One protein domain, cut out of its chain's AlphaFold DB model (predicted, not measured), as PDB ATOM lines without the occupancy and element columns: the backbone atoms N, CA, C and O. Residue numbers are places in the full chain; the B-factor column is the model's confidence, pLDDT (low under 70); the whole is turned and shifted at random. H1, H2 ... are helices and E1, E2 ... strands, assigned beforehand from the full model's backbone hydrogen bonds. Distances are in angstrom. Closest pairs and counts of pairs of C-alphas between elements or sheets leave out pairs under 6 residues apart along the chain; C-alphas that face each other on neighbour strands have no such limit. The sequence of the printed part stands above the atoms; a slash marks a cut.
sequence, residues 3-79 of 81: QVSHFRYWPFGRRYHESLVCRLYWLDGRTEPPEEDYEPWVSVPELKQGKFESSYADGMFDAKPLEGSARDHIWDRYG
ATOM      1  N   GLN A   3     246.265 211.293 299.708       55.06
ATOM      2  CA  GLN A   3     247.161 210.673 298.721       55.06
ATOM      3  C   GLN A   3     247.637 211.728 297.726       55.06
ATOM      4  O   GLN A   3     246.822 212.324 297.037       55.06
ATOM      5  N   VAL A   4     248.947 211.946 297.619       53.41
ATOM      6  CA  VAL A   4     249.500 212.849 296.600       53.41
ATOM      7  C   VAL A   4     249.774 212.050 295.330       53.41
ATOM      8  O   VAL A   4     250.481 211.043 295.378       53.41
ATOM      9  N   SER A   5     249.207 212.467 294.199       55.28
ATOM     10  CA  SER A   5     249.444 211.842 292.897       55.28
ATOM     11  C   SER A   5     249.895 212.863 291.861       55.28
ATOM     12  O   SER A   5     249.447 214.008 291.837       55.28
ATOM     13  N   HIS A   6     250.812 212.445 290.994       56.56
ATOM     14  CA  HIS A   6     251.288 213.279 289.897       56.56
ATOM     15  C   HIS A   6     250.413 212.983 288.682       56.56
ATOM     16  O   HIS A   6     250.451 211.869 288.155       56.56
ATOM     17  N   PHE A   7     249.644 213.960 288.212       57.91
ATOM     18  CA  PHE A   7     248.832 213.796 287.008       57.91
ATOM     19  C   PHE A   7     249.281 214.771 285.916       57.91
ATOM     20  O   PHE A   7     249.947 215.777 286.159       57.91
ATOM     21  N   ARG A   8     248.999 214.415 284.658       51.53
ATOM     22  CA  ARG A   8     249.605 215.056 283.485       51.53
ATOM     23  C   ARG A   8     248.558 215.247 282.395       51.53
ATOM     24  O   ARG A   8     248.290 214.291 281.681       51.53
ATOM     25  N   TYR A   9     248.012 216.454 282.213       50.91
ATOM     26  CA  TYR A   9     247.278 216.780 280.978       50.91
ATOM     27  C   TYR A   9     247.243 218.282 280.635       50.91
ATOM     28  O   TYR A   9     246.686 219.081 281.379       50.91
ATOM     29  N   TRP A  10     247.798 218.643 279.465       46.84
ATOM     30  CA  TRP A  10     247.390 219.776 278.608       46.84
ATOM     31  C   TRP A  10     248.007 219.597 277.200       46.84
ATOM     32  O   TRP A  10     249.198 219.281 277.112       46.84
ATOM     33  N   PRO A  11     247.277 219.816 276.085       59.03
ATOM     34  CA  PRO A  11     247.796 219.570 274.730       59.03
ATOM     35  C   PRO A  11     248.831 220.601 274.231       59.03
ATOM     36  O   PRO A  11     249.437 220.395 273.184       59.03
ATOM     37  N   PHE A  12     249.080 221.684 274.980       60.38
ATOM     38  CA  PHE A  12     249.954 222.803 274.570       60.38
ATOM     39  C   PHE A  12     251.105 223.119 275.538       60.38
ATOM     40  O   PHE A  12     251.799 224.119 275.374       60.38
ATOM     41  N   GLY A  13     251.345 222.284 276.552       55.19
ATOM     42  CA  GLY A  13     252.446 222.519 277.481       55.19
ATOM     43  C   GLY A  13     252.487 221.506 278.611       55.19
ATOM     44  O   GLY A  13     251.471 221.196 279.224       55.19
ATOM     45  N   ARG A  14     253.683 220.990 278.902       52.75
ATOM     46  CA  ARG A  14     253.921 220.142 280.074       52.75
ATOM     47  C   ARG A  14     253.885 221.034 281.313       52.75
ATOM     48  O   ARG A  14     254.898 221.640 281.645       52.75
ATOM     49  N   ARG A  15     252.739 221.133 281.980       56.06
ATOM     50  CA  ARG A  15     252.677 221.661 283.346       56.06
ATOM     51  C   ARG A  15     252.585 220.488 284.309       56.06
ATOM     52  O   ARG A  15     251.775 219.585 284.120       56.06
ATOM     53  N   TYR A  16     253.528 220.457 285.239       58.09
ATOM     54  CA  TYR A  16     253.542 219.520 286.349       58.09
ATOM     55  C   TYR A  16     252.473 219.973 287.340       58.09
ATOM     56  O   TYR A  16     252.448 221.151 287.686       58.09
ATOM     57  N   HIS A  17     251.580 219.066 287.722       60.44
ATOM     58  CA  HIS A  17     250.559 219.328 288.723       60.44
ATOM     59  C   HIS A  17     250.568 218.185 289.736       60.44
ATOM     60  O   HIS A  17     250.470 217.010 289.369       60.44
ATOM     61  N   GLU A  18     250.712 218.547 291.005       60.69
ATOM     62  CA  GLU A  18     250.528 217.646 292.136       60.69
ATOM     63  C   GLU A  18     249.068 217.754 292.587       60.69
ATOM     64  O   GLU A  18     248.592 218.847 292.905       60.69
ATOM     65  N   SER A  19     248.338 216.636 292.576       63.91
ATOM     66  CA  SER A  19     247.016 216.552 293.201       63.91
ATOM     67  C   SER A  19     247.105 215.822 294.523       63.91
ATOM     68  O   SER A  19     247.939 214.936 294.709       63.91
ATOM     69  N   LEU A  20     246.217 216.185 295.431       69.19
ATOM     70  CA  LEU A  20     246.076 215.613 296.748       69.19
ATOM     71  C   LEU A  20     244.651 215.086 296.885       69.19
ATOM     72  O   LEU A  20     243.697 215.843 296.847       69.19
ATOM     73  N   VAL A  21     244.497 213.776 297.020       67.94
ATOM     74  CA  VAL A  21     243.200 213.121 297.170       67.94
ATOM     75  C   VAL A  21     242.906 212.943 298.654       67.94
ATOM     76  O   VAL A  21     243.591 212.178 299.334       67.94
ATOM     77  N   CYS A  22     241.882 213.627 299.151       71.19
ATOM     78  CA  CYS A  22     241.376 213.565 300.513       71.19
ATOM     79  C   CYS A  22     240.108 212.706 300.601       71.19
ATOM     80  O   CYS A  22     239.083 213.054 300.040       71.19
ATOM     81  N   ARG A  23     240.120 211.597 301.347       73.69
ATOM     82  CA  ARG A  23     238.903 210.837 301.696       73.69
ATOM     83  C   ARG A  23     238.587 210.942 303.185       73.69
ATOM     84  O   ARG A  23     239.451 210.632 304.016       73.69
ATOM     85  N   LEU A  24     237.363 211.343 303.518       73.88
ATOM     86  CA  LEU A  24     236.878 211.426 304.895       73.88
ATOM     87  C   LEU A  24     236.142 210.153 305.308       73.88
ATOM     88  O   LEU A  24     235.364 209.580 304.543       73.88
ATOM     89  N   TYR A  25     236.394 209.745 306.550       72.69
ATOM     90  CA  TYR A  25     235.715 208.643 307.215       72.69
ATOM     91  C   TYR A  25     235.099 209.173 308.503       72.69
ATOM     92  O   TYR A  25     235.816 209.613 309.405       72.69
ATOM     93  N   TRP A  26     233.776 209.129 308.582       73.25
ATOM     94  CA  TRP A  26     233.023 209.570 309.745       73.25
ATOM     95  C   TRP A  26     232.926 208.450 310.789       73.25
ATOM     96  O   TRP A  26     233.001 207.259 310.476       73.25
ATOM     97  N   LEU A  27     232.747 208.820 312.063       70.06
ATOM     98  CA  LEU A  27     232.628 207.854 313.168       70.06
ATOM     99  C   LEU A  27     231.371 206.977 313.072       70.06
ATOM    100  O   LEU A  27     231.355 205.872 313.613       70.06
ATOM    101  N   ASP A  28     230.340 207.451 312.377       75.75
ATOM    102  CA  ASP A  28     229.118 206.700 312.085       75.75
ATOM    103  C   ASP A  28     229.289 205.694 310.927       75.75
ATOM    104  O   ASP A  28     228.344 204.992 310.567       75.75
ATOM    105  N   GLY A  29     230.496 205.597 310.360       69.62
ATOM    106  CA  GLY A  29     230.826 204.697 309.262       69.62
ATOM    107  C   GLY A  29     230.499 205.251 307.877       69.62
ATOM    108  O   GLY A  29     230.705 204.541 306.892       69.62
ATOM    109  N   ARG A  30     230.016 206.496 307.764       73.44
ATOM    110  CA  ARG A  30     229.854 207.151 306.462       73.44
ATOM    111  C   ARG A  30     231.213 207.479 305.851       73.44
ATOM    112  O   ARG A  30     232.168 207.834 306.543       73.44
ATOM    113  N   THR A  31     231.275 207.392 304.530       72.31
ATOM    114  CA  THR A  31     232.458 207.732 303.738       72.31
ATOM    115  C   THR A  31     232.074 208.762 302.700       72.31
ATOM    116  O   THR A  31     231.081 208.568 301.995       72.31
ATOM    117  N   GLU A  32     232.867 209.815 302.570       72.38
ATOM    118  CA  GLU A  32     232.671 210.788 301.499       72.38
ATOM    119  C   GLU A  32     233.448 210.390 300.240       72.38
ATOM    120  O   GLU A  32     234.433 209.637 300.324       72.38
ATOM    121  N   PRO A  33     233.006 210.850 299.055       72.69
ATOM    122  CA  PRO A  33     233.808 210.748 297.848       72.69
ATOM    123  C   PRO A  33     235.205 211.342 298.089       72.69
ATOM    124  O   PRO A  33     235.328 212.319 298.825       72.69
ATOM    125  N   PRO A  34     236.266 210.769 297.497       72.81
ATOM    126  CA  PRO A  34     237.574 211.402 297.533       72.81
ATOM    127  C   PRO A  34     237.498 212.790 296.891       72.81
ATOM    128  O   PRO A  34     237.009 212.924 295.771       72.81
ATOM    129  N   GLU A  35     237.986 213.796 297.598       73.19
ATOM    130  CA  GLU A  35     238.101 215.169 297.131       73.19
ATOM    131  C   GLU A  35     239.517 215.407 296.615       73.19
ATOM    132  O   GLU A  35     240.491 215.049 297.273       73.19
ATOM    133  N   GLU A  36     239.638 215.968 295.416       72.50
ATOM    134  CA  GLU A  36     240.927 216.343 294.842       72.50
ATOM    135  C   GLU A  36     241.226 217.809 295.157       72.50
ATOM    136  O   GLU A  36     240.507 218.705 294.727       72.50
ATOM    137  N   ASP A  37     242.313 218.039 295.883       75.00
ATOM    138  CA  ASP A  37     242.897 219.347 296.149       75.00
ATOM    139  C   ASP A  37     244.137 219.540 295.260       75.00
ATOM    140  O   ASP A  37     244.892 218.600 294.984       75.00
ATOM    141  N   TYR A  38     244.360 220.763 294.794       72.00
ATOM    142  CA  TYR A  38     245.442 221.109 293.869       72.00
ATOM    143  C   TYR A  38     246.283 222.239 294.454       72.00
ATOM    144  O   TYR A  38     245.820 223.002 295.297       72.00
ATOM    145  N   GLU A  39     247.531 222.378 294.002       67.31
ATOM    146  CA  GLU A  39     248.365 223.495 294.447       67.31
ATOM    147  C   GLU A  39     247.686 224.859 294.193       67.31
ATOM    148  O   GLU A  39     247.231 225.111 293.071       67.31
ATOM    149  N   PRO A  40     247.669 225.775 295.185       68.31
ATOM    150  CA  PRO A  40     248.287 225.680 296.513       68.31
ATOM    151  C   PRO A  40     247.352 225.002 297.537       68.31
ATOM    152  O   PRO A  40     246.462 225.664 298.062       68.31
ATOM    153  N   TRP A  41     247.580 223.715 297.838       72.56
ATOM    154  CA  TRP A  41     246.673 222.858 298.620       72.56
ATOM    155  C   TRP A  41     246.114 223.556 299.863       72.56
ATOM    156  O   TRP A  41     246.873 223.914 300.773       72.56
ATOM    157  N   VAL A  42     244.797 223.731 299.922       73.00
ATOM    158  CA  VAL A  42     244.109 224.411 301.032       73.00
ATOM    159  C   VAL A  42     243.821 223.459 302.189       73.00
ATOM    160  O   VAL A  42     243.909 223.854 303.354       73.00
ATOM    161  N   SER A  43     243.626 222.169 301.903       70.75
ATOM    162  CA  SER A  43     243.278 221.182 302.927       70.75
ATOM    163  C   SER A  43     244.458 220.846 303.849       70.75
ATOM    164  O   SER A  43     244.272 220.489 305.011       70.75
ATOM    165  N   VAL A  44     245.705 220.953 303.370       72.12
ATOM    166  CA  VAL A  44     246.899 220.611 304.171       72.12
ATOM    167  C   VAL A  44     247.139 221.607 305.319       72.12
ATOM    168  O   VAL A  44     247.347 221.156 306.451       72.12
ATOM    169  N   PRO A  45     247.141 222.937 305.091       75.00
ATOM    170  CA  PRO A  45     247.206 223.924 306.166       75.00
ATOM    171  C   PRO A  45     246.082 223.783 307.192       75.00
ATOM    172  O   PRO A  45     246.355 223.884 308.387       75.00
ATOM    173  N   GLU A  46     244.853 223.524 306.748       74.50
ATOM    174  CA  GLU A  46     243.692 223.354 307.626       74.50
ATOM    175  C   GLU A  46     243.871 222.143 308.543       74.50
ATOM    176  O   GLU A  46     243.857 222.282 309.771       74.50
ATOM    177  N   LEU A  47     244.186 220.975 307.970       76.75
ATOM    178  CA  LEU A  47     244.422 219.754 308.742       76.75
ATOM    179  C   LEU A  47     245.586 219.912 309.734       76.75
ATOM    180  O   LEU A  47     245.518 219.396 310.849       76.75
ATOM    181  N   LYS A  48     246.637 220.665 309.373       75.31
ATOM    182  CA  LYS A  48     247.740 221.010 310.294       75.31
ATOM    183  C   LYS A  48     247.302 221.925 311.437       75.31
ATOM    184  O   LYS A  48     247.851 221.819 312.530       75.31
ATOM    185  N   GLN A  49     246.340 222.814 311.200       79.19
ATOM    186  CA  GLN A  49     245.727 223.651 312.238       79.19
ATOM    187  C   GLN A  49     244.724 222.874 313.103       79.19
ATOM    188  O   GLN A  49     244.198 223.422 314.072       79.19
ATOM    189  N   GLY A  50     244.470 221.607 312.772       79.19
ATOM    190  CA  GLY A  50     243.490 220.771 313.445       79.19
ATOM    191  C   GLY A  50     242.056 221.163 313.111       79.19
ATOM    192  O   GLY A  50     241.158 220.949 313.921       79.19
ATOM    193  N   LYS A  51     241.841 221.759 311.937       79.94
ATOM    194  CA  LYS A  51     240.525 222.145 311.436       79.94
ATOM    195  C   LYS A  51     240.312 221.570 310.044       79.94
ATOM    196  O   LYS A  51     241.269 221.285 309.337       79.94
ATOM    197  N   PHE A  52     239.070 221.349 309.668       79.06
ATOM    198  CA  PHE A  52     238.725 220.880 308.335       79.06
ATOM    199  C   PHE A  52     237.338 221.398 307.980       79.06
ATOM    200  O   PHE A  52     236.393 221.163 308.735       79.06
ATOM    201  N   GLU A  53     237.217 222.103 306.863       76.94
ATOM    202  CA  GLU A  53     235.923 222.504 306.314       76.94
ATOM    203  C   GLU A  53     235.455 221.427 305.329       76.94
ATOM    204  O   GLU A  53     236.149 221.127 304.361       76.94
ATOM    205  N   SER A  54     234.305 220.797 305.597       70.88
ATOM    206  CA  SER A  54     233.727 219.829 304.656       70.88
ATOM    207  C   SER A  54     232.800 220.553 303.691       70.88
ATOM    208  O   SER A  54     231.888 221.262 304.107       70.88
ATOM    209  N   SER A  55     232.987 220.309 302.397       69.00
ATOM    210  CA  SER A  55     232.055 220.738 301.352       69.00
ATOM    211  C   SER A  55     230.755 219.913 301.331       69.00
ATOM    212  O   SER A  55     229.780 220.316 300.697       69.00
ATOM    213  N   TYR A  56     230.719 218.768 302.023       65.62
ATOM    214  CA  TYR A  56     229.582 217.837 302.062       65.62
ATOM    215  C   TYR A  56     228.774 217.911 303.359       65.62
ATOM    216  O   TYR A  56     227.577 217.611 303.366       65.62
ATOM    217  N   ALA A  57     229.420 218.291 304.455       66.25
ATOM    218  CA  ALA A  57     228.781 218.560 305.726       66.25
ATOM    219  C   ALA A  57     229.036 220.026 306.066       66.25
ATOM    220  O   ALA A  57     230.127 220.360 306.509       66.25
ATOM    221  N   ASP A  58     228.044 220.894 305.849       73.94
ATOM    222  CA  ASP A  58     228.169 222.330 306.116       73.94
ATOM    223  C   ASP A  58     228.742 222.579 307.522       73.94
ATOM    224  O   ASP A  58     228.076 222.338 308.535       73.94
ATOM    225  N   GLY A  59     229.988 223.058 307.590       77.19
ATOM    226  CA  GLY A  59     230.632 223.412 308.847       77.19
ATOM    227  C   GLY A  59     232.138 223.174 308.911       77.19
ATOM    228  O   GLY A  59     232.758 222.538 308.061       77.19
ATOM    229  N   MET A  60     232.714 223.699 309.992       78.25
ATOM    230  CA  MET A  60     234.112 223.513 310.365       78.25
ATOM    231  C   MET A  60     234.205 222.419 311.429       78.25
ATOM    232  O   MET A  60     233.547 222.503 312.469       78.25
ATOM    233  N   PHE A  61     235.048 221.423 311.192       79.50
ATOM    234  CA  PHE A  61     235.247 220.282 312.080       79.50
ATOM    235  C   PHE A  61     236.631 220.324 312.717       79.50
ATOM    236  O   PHE A  61     237.605 220.732 312.086       79.50
ATOM    237  N   ASP A  62     236.729 219.854 313.961       79.12
ATOM    238  CA  ASP A  62     238.022 219.625 314.600       79.12
ATOM    239  C   ASP A  62     238.664 218.358 314.019       79.12
ATOM    240  O   ASP A  62     238.145 217.246 314.155       79.12
ATOM    241  N   ALA A  63     239.829 218.521 313.404       78.50
ATOM    242  CA  ALA A  63     240.653 217.433 312.907       78.50
ATOM    243  C   ALA A  63     241.788 217.156 313.900       78.50
ATOM    244  O   ALA A  63     242.513 218.058 314.316       78.50
ATOM    245  N   LYS A  64     241.980 215.892 314.285       76.81
ATOM    246  CA  LYS A  64     243.139 215.474 315.084       76.81
ATOM    247  C   LYS A  64     243.916 214.405 314.330       76.81
ATOM    248  O   LYS A  64     243.294 213.452 313.856       76.81
ATOM    249  N   PRO A  65     245.251 214.526 314.224       73.50
ATOM    250  CA  PRO A  65     246.053 213.459 313.655       73.50
ATOM    251  C   PRO A  65     245.882 212.206 314.515       73.50
ATOM    252  O   PRO A  65     246.026 212.245 315.738       73.50
ATOM    253  N   LEU A  66     245.535 211.096 313.869       77.31
ATOM    254  CA  LEU A  66     245.540 209.791 314.510       77.31
ATOM    255  C   LEU A  66     246.933 209.186 314.373       77.31
ATOM    256  O   LEU A  66     247.495 209.132 313.278       77.31
ATOM    257  N   GLU A  67     247.460 208.688 315.485       79.31
ATOM    258  CA  GLU A  67     248.768 208.046 315.554       79.31
ATOM    259  C   GLU A  67     248.652 206.611 316.084       79.31
ATOM    260  O   GLU A  67     247.654 206.224 316.701       79.31
ATOM    261  N   GLY A  68     249.690 205.810 315.824       83.56
ATOM    262  CA  GLY A  68     249.831 204.454 316.356       83.56
ATOM    263  C   GLY A  68     248.657 203.523 316.035       83.56
ATOM    264  O   GLY A  68     248.116 203.525 314.930       83.56
ATOM    265  N   SER A  69     248.248 202.732 317.027       84.25
ATOM    266  CA  SER A  69     247.240 201.677 316.870       84.25
ATOM    267  C   SER A  69     245.856 202.192 316.474       84.25
ATOM    268  O   SER A  69     245.122 201.490 315.784       84.25
ATOM    269  N   ALA A  70     245.494 203.418 316.867       77.50
ATOM    270  CA  ALA A  70     244.217 204.015 316.488       77.50
ATOM    271  C   ALA A  70     244.151 204.270 314.975       77.50
ATOM    272  O   ALA A  70     243.149 203.956 314.333       77.50
ATOM    273  N   ARG A  71     245.243 204.783 314.398       83.00
ATOM    274  CA  ARG A  71     245.389 204.952 312.948       83.00
ATOM    275  C   ARG A  71     245.376 203.604 312.236       83.00
ATOM    276  O   ARG A  71     244.661 203.449 311.251       83.00
ATOM    277  N   ASP A  72     246.129 202.637 312.748       82.44
ATOM    278  CA  ASP A  72     246.247 201.321 312.118       82.44
ATOM    279  C   ASP A  72     244.900 200.576 312.119       82.44
ATOM    280  O   ASP A  72     244.516 199.996 311.109       82.44
ATOM    281  N   HIS A  73     244.116 200.682 313.197       81.56
ATOM    282  CA  HIS A  73     242.765 200.120 313.264       81.56
ATOM    283  C   HIS A  73     241.798 200.779 312.267       81.56
ATOM    284  O   HIS A  73     240.968 200.105 311.656       81.56
ATOM    285  N   ILE A  74     241.906 202.097 312.072       78.81
ATOM    286  CA  ILE A  74     241.136 202.814 311.046       78.81
ATOM    287  C   ILE A  74     241.549 202.342 309.645       78.81
ATOM    288  O   ILE A  74     240.677 202.099 308.812       78.81
ATOM    289  N   TRP A  75     242.843 202.144 309.388       81.38
ATOM    290  CA  TRP A  75     243.330 201.611 308.112       81.38
ATOM    291  C   TRP A  75     242.885 200.178 307.843       81.38
ATOM    292  O   TRP A  75     242.502 199.871 306.720       81.38
ATOM    293  N   ASP A  76     242.888 199.305 308.844       82.44
ATOM    294  CA  ASP A  76     242.403 197.935 308.666       82.44
ATOM    295  C   ASP A  76     240.891 197.908 308.403       82.44
ATOM    296  O   ASP A  76     240.408 197.095 307.615       82.44
ATOM    297  N   ARG A  77     240.135 198.826 309.018       79.88
ATOM    298  CA  ARG A  77     238.680 198.904 308.844       79.88
ATOM    299  C   ARG A  77     238.254 199.505 307.506       79.88
ATOM    300  O   ARG A  77     237.234 199.090 306.960       79.88
ATOM    301  N   TYR A  78     238.993 200.493 307.011       74.94
ATOM    302  CA  TYR A  78     238.565 201.327 305.886       74.94
ATOM    303  C   TYR A  78     239.514 201.307 304.676       74.94
ATOM    304  O   TYR A  78     239.188 201.878 303.635       74.94
ATOM    305  N   GLY A  79     240.654 200.626 304.780       66.50
ATOM    306  CA  GLY A  79     241.678 200.528 303.742       66.50
ATOM    307  C   GLY A  79     242.912 201.396 304.015       66.50
ATOM    308  O   GLY A  79     242.833 202.479 304.602       66.50
TER     309      GLY A  79
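Overview. This is residues 3 to 79 of the 81 residues of an uncharacterized protein of Terrabacter sp. 3264 (UniProt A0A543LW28). A small three-stranded sheet, E1, E2 and E3, is the largest regular part of a loosely built, elongated domain; a smaller hairpin, E4 and E5, is a separate piece, and the short helix H1 lies between the two in the chain and only grazes the larger sheet. H2 lies away from both pieces, and residues 67 to 73, of which 68 to 73 belong to H2, stick out; Phe 12, in the link between E1 and E2, marks the other end of the longest distance. The printed part has 77 residues, with two named helices and five named strands in the order E1, E2, E3, H1, E4, E5, H2. The larger sheet has the order E1, E2, E3 and the smaller one E4, E5, both antiparallel, and the class is mixed, helices and strands. The whole is loose, with a radius of gyration of the C-alphas of 14.8 A and spans of 45 by 28 by 21 A.

Arrangement. The larger sheet is made of E1, residues 3 to 7, E2, residues 17 to 22, and E3, residues 35 to 38. It is a meander, each strand the antiparallel neighbour of the one before, with E2 as the inner strand and E1 and E3 as edge strands. The sheet is only just strongly twisted, with C-alphas up to 4.1 A off its best plane. E1 and E2 form a hairpin, with 148 degrees between their directions; N 5 and O 19, 2.8 A apart, and N 21 and O 3, 2.7 A apart, are within hydrogen-bond range. E2 and E3 form another hairpin, at 151 degrees, with N 20 and O 37 at 2.8 A and N 22 and O 35 at 2.7 A. H1, residues 43 to 48, only grazes this sheet, with its residues 43 to 44. Its closest C-alphas to E3 are those of Ser 43 and Asp 37, 7.0 A apart. H1 and E2 are near each other, with 5 pairs of C-alphas within 10 A. E4, residues 51 to 54, has its closest C-alpha to H1 at Phe 52, 5.6 A from that of Glu 46. E4 and E5, residues 59 to 62, form a hairpin of antiparallel strands at 145 degrees, with N 52 and O 61 at 2.9 A and N 61 and O 52 at 2.8 A. E4 and E5 are each apart from E1, E2 and E3. H2, residues 68 to 78, is not on the larger sheet, with 0 pairs of C-alphas within 10 A, and it is also apart from H1 and E4. In H1 and H2 every O i to N i+4 pair is within hydrogen-bond range.

Along the chain. E2, the longest strand, has six residues and runs 16.0 A from C-alpha 17 at (250.559, 219.328, 288.723) to C-alpha 22. E1 has five residues and measures 12.2 A, from C-alpha 3 at (247.161, 210.673, 298.721). E3, E4 and E5 have four residues each, and H1 has six. H2, the longest helix, has eleven residues and measures 15.7 A, ending with C-alpha 78 at (238.565, 201.327, 305.886).

Size, cuts and confidence. The two C-alphas farthest apart are those of Phe 12 and Ser 69, 47.4 A, while those of Gln 3 and Gly 79 are 12.6 A apart. The printed part has no cut. The link from E2 to E3, residues 23 to 34, is long; that from E1 to E2 is short, and the other four links are tight. The mean pLDDT of the printed part is 70.8, and 26 residues are under 70: residues 3 to 21, 29, 39 to 40, 55 to 57 and 79.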